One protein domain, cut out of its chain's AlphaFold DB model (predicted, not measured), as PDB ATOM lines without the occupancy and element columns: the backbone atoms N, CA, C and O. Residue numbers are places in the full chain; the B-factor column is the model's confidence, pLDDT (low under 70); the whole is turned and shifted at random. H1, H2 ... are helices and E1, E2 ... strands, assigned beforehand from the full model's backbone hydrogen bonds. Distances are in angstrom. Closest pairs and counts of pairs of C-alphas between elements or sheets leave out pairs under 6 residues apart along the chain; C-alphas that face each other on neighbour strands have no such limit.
ATOM      1  N   ASP A   8     -48.423  26.221  51.599       79.25
ATOM      2  CA  ASP A   8     -48.221  25.690  52.948       79.25
ATOM      3  C   ASP A   8     -46.727  25.559  53.275       79.25
ATOM      4  O   ASP A   8     -46.299  25.840  54.401       79.25
ATOM      5  N   ASP A   9     -45.907  25.159  52.309       74.75
ATOM      6  CA  ASP A   9     -44.463  25.045  52.459       74.75
ATOM      7  C   ASP A   9     -43.783  26.414  52.537       74.75
ATOM      8  O   ASP A   9     -42.921  26.630  53.399       74.75
ATOM      9  N   ILE A  10     -44.242  27.387  51.744       69.44
ATOM     10  CA  ILE A  10     -43.827  28.789  51.874       69.44
ATOM     11  C   ILE A  10     -44.183  29.308  53.274       69.44
ATOM     12  O   ILE A  10     -43.335  29.904  53.946       69.44
ATOM     13  N   ALA A  11     -45.398  29.041  53.763       72.44
ATOM     14  CA  ALA A  11     -45.832  29.476  55.088       72.44
ATOM     15  C   ALA A  11     -44.980  28.868  56.216       72.44
ATOM     16  O   ALA A  11     -44.590  29.583  57.145       72.44
ATOM     17  N   LYS A  12     -44.625  27.579  56.125       78.94
ATOM     18  CA  LYS A  12     -43.732  26.910  57.090       78.94
ATOM     19  C   LYS A  12     -42.332  27.514  57.085       78.94
ATOM     20  O   LYS A  12     -41.766  27.730  58.156       78.94
ATOM     21  N   ILE A  13     -41.780  27.813  55.909       72.94
ATOM     22  CA  ILE A  13     -40.470  28.464  55.789       72.94
ATOM     23  C   ILE A  13     -40.530  29.846  56.442       72.94
ATOM     24  O   ILE A  13     -39.736  30.139  57.334       72.94
ATOM     25  N   VAL A  14     -41.516  30.667  56.083       68.88
ATOM     26  CA  VAL A  14     -41.700  32.012  56.649       68.88
ATOM     27  C   VAL A  14     -41.862  31.970  58.172       68.88
ATOM     28  O   VAL A  14     -41.250  32.771  58.882       68.88
ATOM     29  N   GLN A  15     -42.623  31.006  58.694       77.50
ATOM     30  CA  GLN A  15     -42.803  30.813  60.131       77.50
ATOM     31  C   GLN A  15     -41.503  30.384  60.831       77.50
ATOM     32  O   GLN A  15     -41.228  30.843  61.940       77.50
ATOM     33  N   ALA A  16     -40.702  29.527  60.195       77.31
ATOM     34  CA  ALA A  16     -39.462  29.004  60.756       77.31
ATOM     35  C   ALA A  16     -38.314  30.028  60.755       77.31
ATOM     36  O   ALA A  16     -37.538  30.065  61.710       77.31
ATOM     37  N   VAL A  17     -38.194  30.864  59.715       69.81
ATOM     38  CA  VAL A  17     -37.096  31.850  59.615       69.81
ATOM     39  C   VAL A  17     -37.458  33.207  60.236       69.81
ATOM     40  O   VAL A  17     -36.584  34.036  60.501       69.81
ATOM     41  N   GLY A  18     -38.741  33.428  60.523       66.38
ATOM     42  CA  GLY A  18     -39.254  34.674  61.074       66.38
ATOM     43  C   GLY A  18     -39.474  35.764  60.011       66.38
ATOM     44  O   GLY A  18     -38.991  35.668  58.879       66.38
ATOM     45  N   PRO A  19     -40.190  36.845  60.371       60.88
ATOM     46  CA  PRO A  19     -40.707  37.834  59.417       60.88
ATOM     47  C   PRO A  19     -39.621  38.574  58.616       60.88
ATOM     48  O   PRO A  19     -39.874  39.021  57.503       60.88
ATOM     49  N   GLY A  20     -38.386  38.644  59.123       60.53
ATOM     50  CA  GLY A  20     -37.293  39.354  58.453       60.53
ATOM     51  C   GLY A  20     -36.736  38.677  57.193       60.53
ATOM     52  O   GLY A  20     -36.022  39.339  56.441       60.53
ATOM     53  N   LEU A  21     -37.008  37.385  56.949       55.03
ATOM     54  CA  LEU A  21     -36.649  36.734  55.678       55.03
ATOM     55  C   LEU A  21     -37.711  36.994  54.601       55.03
ATOM     56  O   LEU A  21     -37.361  37.220  53.449       55.03
ATOM     57  N   TYR A  22     -38.989  37.025  54.979       55.78
ATOM     58  CA  TYR A  22     -40.096  37.329  54.069       55.78
ATOM     59  C   TYR A  22     -39.938  38.718  53.430       55.78
ATOM     60  O   TYR A  22     -40.015  38.847  52.213       55.78
ATOM     61  N   ASP A  23     -39.558  39.727  54.218       58.59
ATOM     62  CA  ASP A  23     -39.263  41.080  53.716       58.59
ATOM     63  C   ASP A  23     -38.053  41.134  52.756       58.59
ATOM     64  O   ASP A  23     -37.930  42.050  51.942       58.59
ATOM     65  N   LYS A  24     -37.142  40.155  52.836       51.47
ATOM     66  CA  LYS A  24     -36.009  40.016  51.903       51.47
ATOM     67  C   LYS A  24     -36.396  39.284  50.620       51.47
ATOM     68  O   LYS A  24     -35.810  39.566  49.583       51.47
ATOM     69  N   LEU A  25     -37.362  38.369  50.693       52.81
ATOM     70  CA  LEU A  25     -37.895  37.638  49.541       52.81
ATOM     71  C   LEU A  25     -38.862  38.500  48.717       52.81
ATOM     72  O   LEU A  25     -38.882  38.393  47.497       52.81
ATOM     73  N   ILE A  26     -39.599  39.411  49.360       57.91
ATOM     74  CA  ILE A  26     -40.464  40.404  48.700       57.91
ATOM     75  C   ILE A  26     -39.710  41.731  48.532       57.91
ATOM     76  O   ILE A  26     -40.197  42.811  48.878       57.91
ATOM     77  N   HIS A  27     -38.480  41.674  48.018       60.88
ATOM     78  CA  HIS A  27     -37.804  42.900  47.613       60.88
ATOM     79  C   HIS A  27     -38.535  43.479  46.399       60.88
ATOM     80  O   HIS A  27     -38.711  42.800  45.388       60.88
ATOM     81  N   LYS A  28     -38.972  44.743  46.481       58.28
ATOM     82  CA  LYS A  28     -39.384  45.468  45.274       58.28
ATOM     83  C   LYS A  28     -38.180  45.500  44.345       58.28
ATOM     84  O   LYS A  28     -37.144  46.033  44.737       58.28
ATOM     85  N   SER A  29     -38.334  44.932  43.150       63.12
ATOM     86  CA  SER A  29     -37.312  44.981  42.110       63.12
ATOM     87  C   SER A  29     -36.813  46.412  41.954       63.12
ATOM     88  O   SER A  29     -37.613  47.352  41.882       63.12
ATOM     89  N   ASP A  30     -35.493  46.573  41.953       73.62
ATOM     90  CA  ASP A  30     -34.874  47.865  41.696       73.62
ATOM     91  C   ASP A  30     -35.373  48.415  40.343       73.62
ATOM     92  O   ASP A  30     -35.534  47.631  39.405       73.62
ATOM     93  N   PRO A  31     -35.625  49.730  40.197       80.50
ATOM     94  CA  PRO A  31     -36.108  50.295  38.936       80.50
ATOM     95  C   PRO A  31     -35.198  50.024  37.729       80.50
ATOM     96  O   PRO A  31     -35.676  50.057  36.602       80.50
ATOM     97  N   ASP A  32     -33.905  49.762  37.952       86.25
ATOM     98  CA  ASP A  32     -32.952  49.406  36.898       86.25
ATOM     99  C   ASP A  32     -32.726  47.887  36.767       86.25
ATOM    100  O   ASP A  32     -31.836  47.478  36.024       86.25
ATOM    101  N   ALA A  33     -33.482  47.039  37.477       83.56
ATOM    102  CA  ALA A  33     -33.286  45.584  37.473       83.56
ATOM    103  C   ALA A  33     -33.321  44.989  36.057       83.56
ATOM    104  O   ALA A  33     -32.508  44.122  35.754       83.56
ATOM    105  N   GLU A  34     -34.198  45.501  35.190       87.00
ATOM    106  CA  GLU A  34     -34.302  45.109  33.778       87.00
ATOM    107  C   GLU A  34     -32.955  45.243  33.052       87.00
ATOM    108  O   GLU A  34     -32.454  44.267  32.516       87.00
ATOM    109  N   LYS A  35     -32.265  46.382  33.190       89.06
ATOM    110  CA  LYS A  35     -30.965  46.615  32.532       89.06
ATOM    111  C   LYS A  35     -29.881  45.635  32.976       89.06
ATOM    112  O   LYS A  35     -28.992  45.303  32.199       89.06
ATOM    113  N   PHE A  36     -29.906  45.220  34.243       86.94
ATOM    114  CA  PHE A  36     -28.954  44.231  34.751       86.94
ATOM    115  C   PHE A  36     -29.306  42.816  34.290       86.94
ATOM    116  O   PHE A  36     -28.389  42.034  34.059       86.94
ATOM    117  N   ARG A  37     -30.599  42.494  34.139       87.25
ATOM    118  CA  ARG A  37     -31.040  41.228  33.538       87.25
ATOM    119  C   ARG A  37     -30.620  41.160  32.078       87.25
ATOM    120  O   ARG A  37     -29.983  40.183  31.715       87.25
ATOM    121  N   ASP A  38     -30.877  42.214  31.310       87.75
ATOM    122  CA  ASP A  38     -30.498  42.301  29.898       87.75
ATOM    123  C   ASP A  38     -28.991  42.097  29.729       87.75
ATOM    124  O   ASP A  38     -28.571  41.195  29.017       87.75
ATOM    125  N   ALA A  39     -28.174  42.849  30.477       86.94
ATOM    126  CA  ALA A  39     -26.718  42.726  30.419       86.94
ATOM    127  C   ALA A  39     -26.198  41.343  30.855       86.94
ATOM    128  O   ALA A  39     -25.153  40.901  30.389       86.94
ATOM    129  N   ALA A  40     -26.891  40.663  31.773       83.38
ATOM    130  CA  ALA A  40     -26.535  39.308  32.193       83.38
ATOM    131  C   ALA A  40     -27.010  38.229  31.203       83.38
ATOM    132  O   ALA A  40     -26.454  37.135  31.204       83.38
ATOM    133  N   ASN A  41     -28.011  38.536  30.375       82.44
ATOM    134  CA  ASN A  41     -28.584  37.651  29.361       82.44
ATOM    135  C   ASN A  41     -27.912  37.811  27.980       82.44
ATOM    136  O   ASN A  41     -28.322  37.156  27.031       82.44
ATOM    137  N   GLU A  42     -26.901  38.683  27.852       82.25
ATOM    138  CA  GLU A  42     -26.049  38.799  26.654       82.25
ATOM    139  C   GLU A  42     -25.060  37.621  26.498       82.25
ATOM    140  O   GLU A  42     -24.369  37.534  25.487       82.25
ATOM    141  N   ASP A  43     -24.954  36.735  27.494       72.56
ATOM    142  CA  ASP A  43     -24.124  35.527  27.451       72.56
ATOM    143  C   ASP A  43     -24.966  34.312  27.037       72.56
ATOM    144  O   ASP A  43     -25.877  33.915  27.765       72.56
ATOM    145  N   ASP A  44     -24.610  33.686  25.911       68.88
ATOM    146  CA  ASP A  44     -25.298  32.524  25.325       68.88
ATOM    147  C   ASP A  44     -25.420  31.326  26.286       68.88
ATOM    148  O   ASP A  44     -26.281  30.467  26.121       68.88
ATOM    149  N   TYR A  45     -24.572  31.257  27.318       66.75
ATOM    150  CA  TYR A  45     -24.575  30.167  28.299       66.75
ATOM    151  C   TYR A  45     -25.358  30.481  29.581       66.75
ATOM    152  O   TYR A  45     -25.432  29.644  30.498       66.75
ATOM    153  N   THR A  46     -25.925  31.684  29.666       70.56
ATOM    154  CA  THR A  46     -26.578  32.211  30.859       70.56
ATOM    155  C   THR A  46     -27.985  32.700  30.525       70.56
ATOM    156  O   THR A  46     -28.178  33.791  30.002       70.56
ATOM    157  N   HIS A  47     -28.999  31.928  30.917       75.50
ATOM    158  CA  HIS A  47     -30.392  32.354  30.792       75.50
ATOM    159  C   HIS A  47     -30.843  33.105  32.043       75.50
ATOM    160  O   HIS A  47     -30.761  32.600  33.166       75.50
ATOM    161  N   VAL A  48     -31.372  34.312  31.871       80.31
ATOM    162  CA  VAL A  48     -31.925  35.116  32.964       80.31
ATOM    163  C   VAL A  48     -33.443  35.155  32.834       80.31
ATOM    164  O   VAL A  48     -33.980  35.601  31.825       80.31
ATOM    165  N   ALA A  49     -34.161  34.696  33.861       78.88
ATOM    166  CA  ALA A  49     -35.620  34.791  33.873       78.88
ATOM    167  C   ALA A  49     -36.073  36.262  33.844       78.88
ATOM    168  O   ALA A  49     -35.442  37.128  34.458       78.88
ATOM    169  N   ILE A  50     -37.202  36.551  33.186       77.75
ATOM    170  CA  ILE A  50     -37.727  37.922  33.050       77.75
ATOM    171  C   ILE A  50     -37.994  38.599  34.404       77.75
ATOM    172  O   ILE A  50     -37.928  39.822  34.523       77.75
ATOM    173  N   ASP A  51     -38.246  37.813  35.447       77.56
ATOM    174  CA  ASP A  51     -38.486  38.233  36.823       77.56
ATOM    175  C   ASP A  51     -37.324  37.904  37.777       77.56
ATOM    176  O   ASP A  51     -37.454  38.106  38.987       77.56
ATOM    177  N   ALA A  52     -36.166  37.490  37.246       79.06
ATOM    178  CA  ALA A  52     -34.982  37.123  38.018       79.06
ATOM    179  C   ALA A  52     -34.661  38.154  39.118       79.06
ATOM    180  O   ALA A  52     -34.548  39.353  38.828       79.06
ATOM    181  N   PRO A  53     -34.492  37.733  40.382       79.75
ATOM    182  CA  PRO A  53     -34.091  38.634  41.454       79.75
ATOM    183  C   PRO A  53     -32.784  39.373  41.133       79.75
ATOM    184  O   PRO A  53     -31.811  38.769  40.677       79.75
ATOM    185  N   VAL A  54     -32.768  40.680  41.411       80.31
ATOM    186  CA  VAL A  54     -31.587  41.543  41.273       80.31
ATOM    187  C   VAL A  54     -31.308  42.227  42.607       80.31
ATOM    188  O   VAL A  54     -32.153  42.970  43.107       80.31
ATOM    189  N   ASP A  55     -30.117  42.007  43.162       81.00
ATOM    190  CA  ASP A  55     -29.649  42.660  44.391       81.00
ATOM    191  C   ASP A  55     -28.504  43.632  44.083       81.00
ATOM    192  O   ASP A  55     -27.414  43.233  43.661       81.00
ATOM    193  N   ARG A  56     -28.748  44.934  44.265       82.69
ATOM    194  CA  ARG A  56     -27.779  45.987  43.946       82.69
ATOM    195  C   ARG A  56     -26.902  46.325  45.138       82.69
ATOM    196  O   ARG A  56     -27.351  46.591  46.248       82.69
ATOM    197  N   THR A  57     -25.618  46.471  44.851       80.50
ATOM    198  CA  THR A  57     -24.604  46.943  45.787       80.50
ATOM    199  C   THR A  57     -23.877  48.160  45.221       80.50
ATOM    200  O   THR A  57     -24.046  48.551  44.067       80.50
ATOM    201  N   ARG A  58     -22.984  48.751  46.021       85.00
ATOM    202  CA  ARG A  58     -22.117  49.858  45.577       85.00
ATOM    203  C   ARG A  58     -21.185  49.507  44.405       85.00
ATOM    204  O   ARG A  58     -20.644  50.418  43.793       85.00
ATOM    205  N   ASN A  59     -20.954  48.218  44.147       85.12
ATOM    206  CA  ASN A  59     -19.987  47.735  43.158       85.12
ATOM    207  C   ASN A  59     -20.650  47.155  41.894       85.12
ATOM    208  O   ASN A  59     -19.935  46.725  40.997       85.12
ATOM    209  N   GLY A  60     -21.984  47.102  41.829       86.62
ATOM    210  CA  GLY A  60     -22.724  46.415  40.764       86.62
ATOM    211  C   GLY A  60     -23.945  45.682  41.313       86.62
ATOM    212  O   GLY A  60     -24.352  45.940  42.446       86.62
ATOM    213  N   ALA A  61     -24.515  44.767  40.533       84.44
ATOM    214  CA  ALA A  61     -25.674  43.974  40.934       84.44
ATOM    215  C   ALA A  61     -25.378  42.472  40.876       84.44
ATOM    216  O   ALA A  61     -24.651  42.014  39.998       84.44
ATOM    217  N   TYR A  62     -25.963  41.718  41.801       79.94
ATOM    218  CA  TYR A  62     -26.088  40.272  41.702       79.94
ATOM    219  C   TYR A  62     -27.394  39.958  40.977       79.94
ATOM    220  O   TYR A  62     -28.460  40.356  41.445       79.94
ATOM    221  N   VAL A  63     -27.306  39.264  39.844       80.94
ATOM    222  CA  VAL A  63     -28.460  38.794  39.069       80.94
ATOM    223  C   VAL A  63     -28.546  37.285  39.249       80.94
ATOM    224  O   VAL A  63     -27.568  36.582  38.993       80.94
ATOM    225  N   LEU A  64     -29.684  36.783  39.728       79.88
ATOM    226  CA  LEU A  64     -29.901  35.341  39.792       79.88
ATOM    227  C   LEU A  64     -30.187  34.820  38.380       79.88
ATOM    228  O   LEU A  64     -31.258  35.063  37.834       79.88
ATOM    229  N   CYS A  65     -29.229  34.108  37.801       73.62
ATOM    230  CA  CYS A  65     -29.354  33.499  36.485       73.62
ATOM    231  C   CYS A  65     -29.364  31.972  36.563       73.62
ATOM    232  O   CYS A  65     -28.960  31.354  37.554       73.62
ATOM    233  N   TRP A  66     -29.815  31.372  35.474       68.50
ATOM    234  CA  TRP A  66     -29.671  29.964  35.185       68.50
ATOM    235  C   TRP A  66     -28.410  29.776  34.367       68.50
ATOM    236  O   TRP A  66     -28.242  30.380  33.312       68.50
ATOM    237  N   ARG A  67     -27.523  28.919  34.857       72.00
ATOM    238  CA  ARG A  67     -26.397  28.449  34.065       72.00
ATOM    239  C   ARG A  67     -26.792  27.139  33.409       72.00
ATOM    240  O   ARG A  67     -27.114  26.190  34.130       72.00
ATOM    241  N   TRP A  68     -26.718  27.079  32.086       71.62
ATOM    242  CA  TRP A  68     -26.857  25.813  31.383       71.62
ATOM    243  C   TRP A  68     -25.604  24.956  31.598       71.62
ATOM    244  O   TRP A  68     -24.474  25.455  31.588       71.62
TER     245      TRP A  68
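This is residues 8 to 68 of the 189 residues of an uncharacterized protein of Rhizobium sp. BK313 (UniProt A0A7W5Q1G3). Two loosely joined lobes: the hairpin E1 E2 with the helix H3 packed on it, and, apart from these, two short helices, H1 and H2, making a steep corner. Residues 46 to 47 of the long loop after H3 pair antiparallel with residues 66 to 67. The printed part has 61 residues, in the order H1 H2 H3 E1 E2, mixed in class, and is loose, with a radius of gyration of the C-alphas of 13.9 A and spans of 38 by 28 by 17 A.

H1, residues 8 to 17, begins at C-alpha 8 (-48.221, 25.690, 52.948) and is 14.4 A long. H2 is residues 19 to 25, 10.3 A, and H3 residues 33 to 40, 10.6 A. E1 is residues 54 to 57, 9.9 A; E2, residues 60 to 63, 9.7 A, ends at C-alpha 63 (-28.460, 38.794, 39.069).

H1 and H2 are close but not clearly touching, closest at the C-alphas of Val 14 and Tyr 22, 6.1 A, at a steep tilt of 62 degrees. H2 and H3 are apart. The closest C-alphas of H3 and E2 are Arg 37 and Val 63, 6.6 A. In the antiparallel hairpin E1 and E2, N 55 and O 62 are 2.9 A apart, within hydrogen-bond range. Every O i to N i+4 pair is within range in H1 and H3, 2 of 3 in H2.

The farthest C-alphas, Gln 15 and Asp 44, are 39.0 A apart. The printed part has no cut. The link H3 to E1 is long, 13 residues. The mean pLDDT of the printed part is 74.7; residues 17 to 29 are among those under 70.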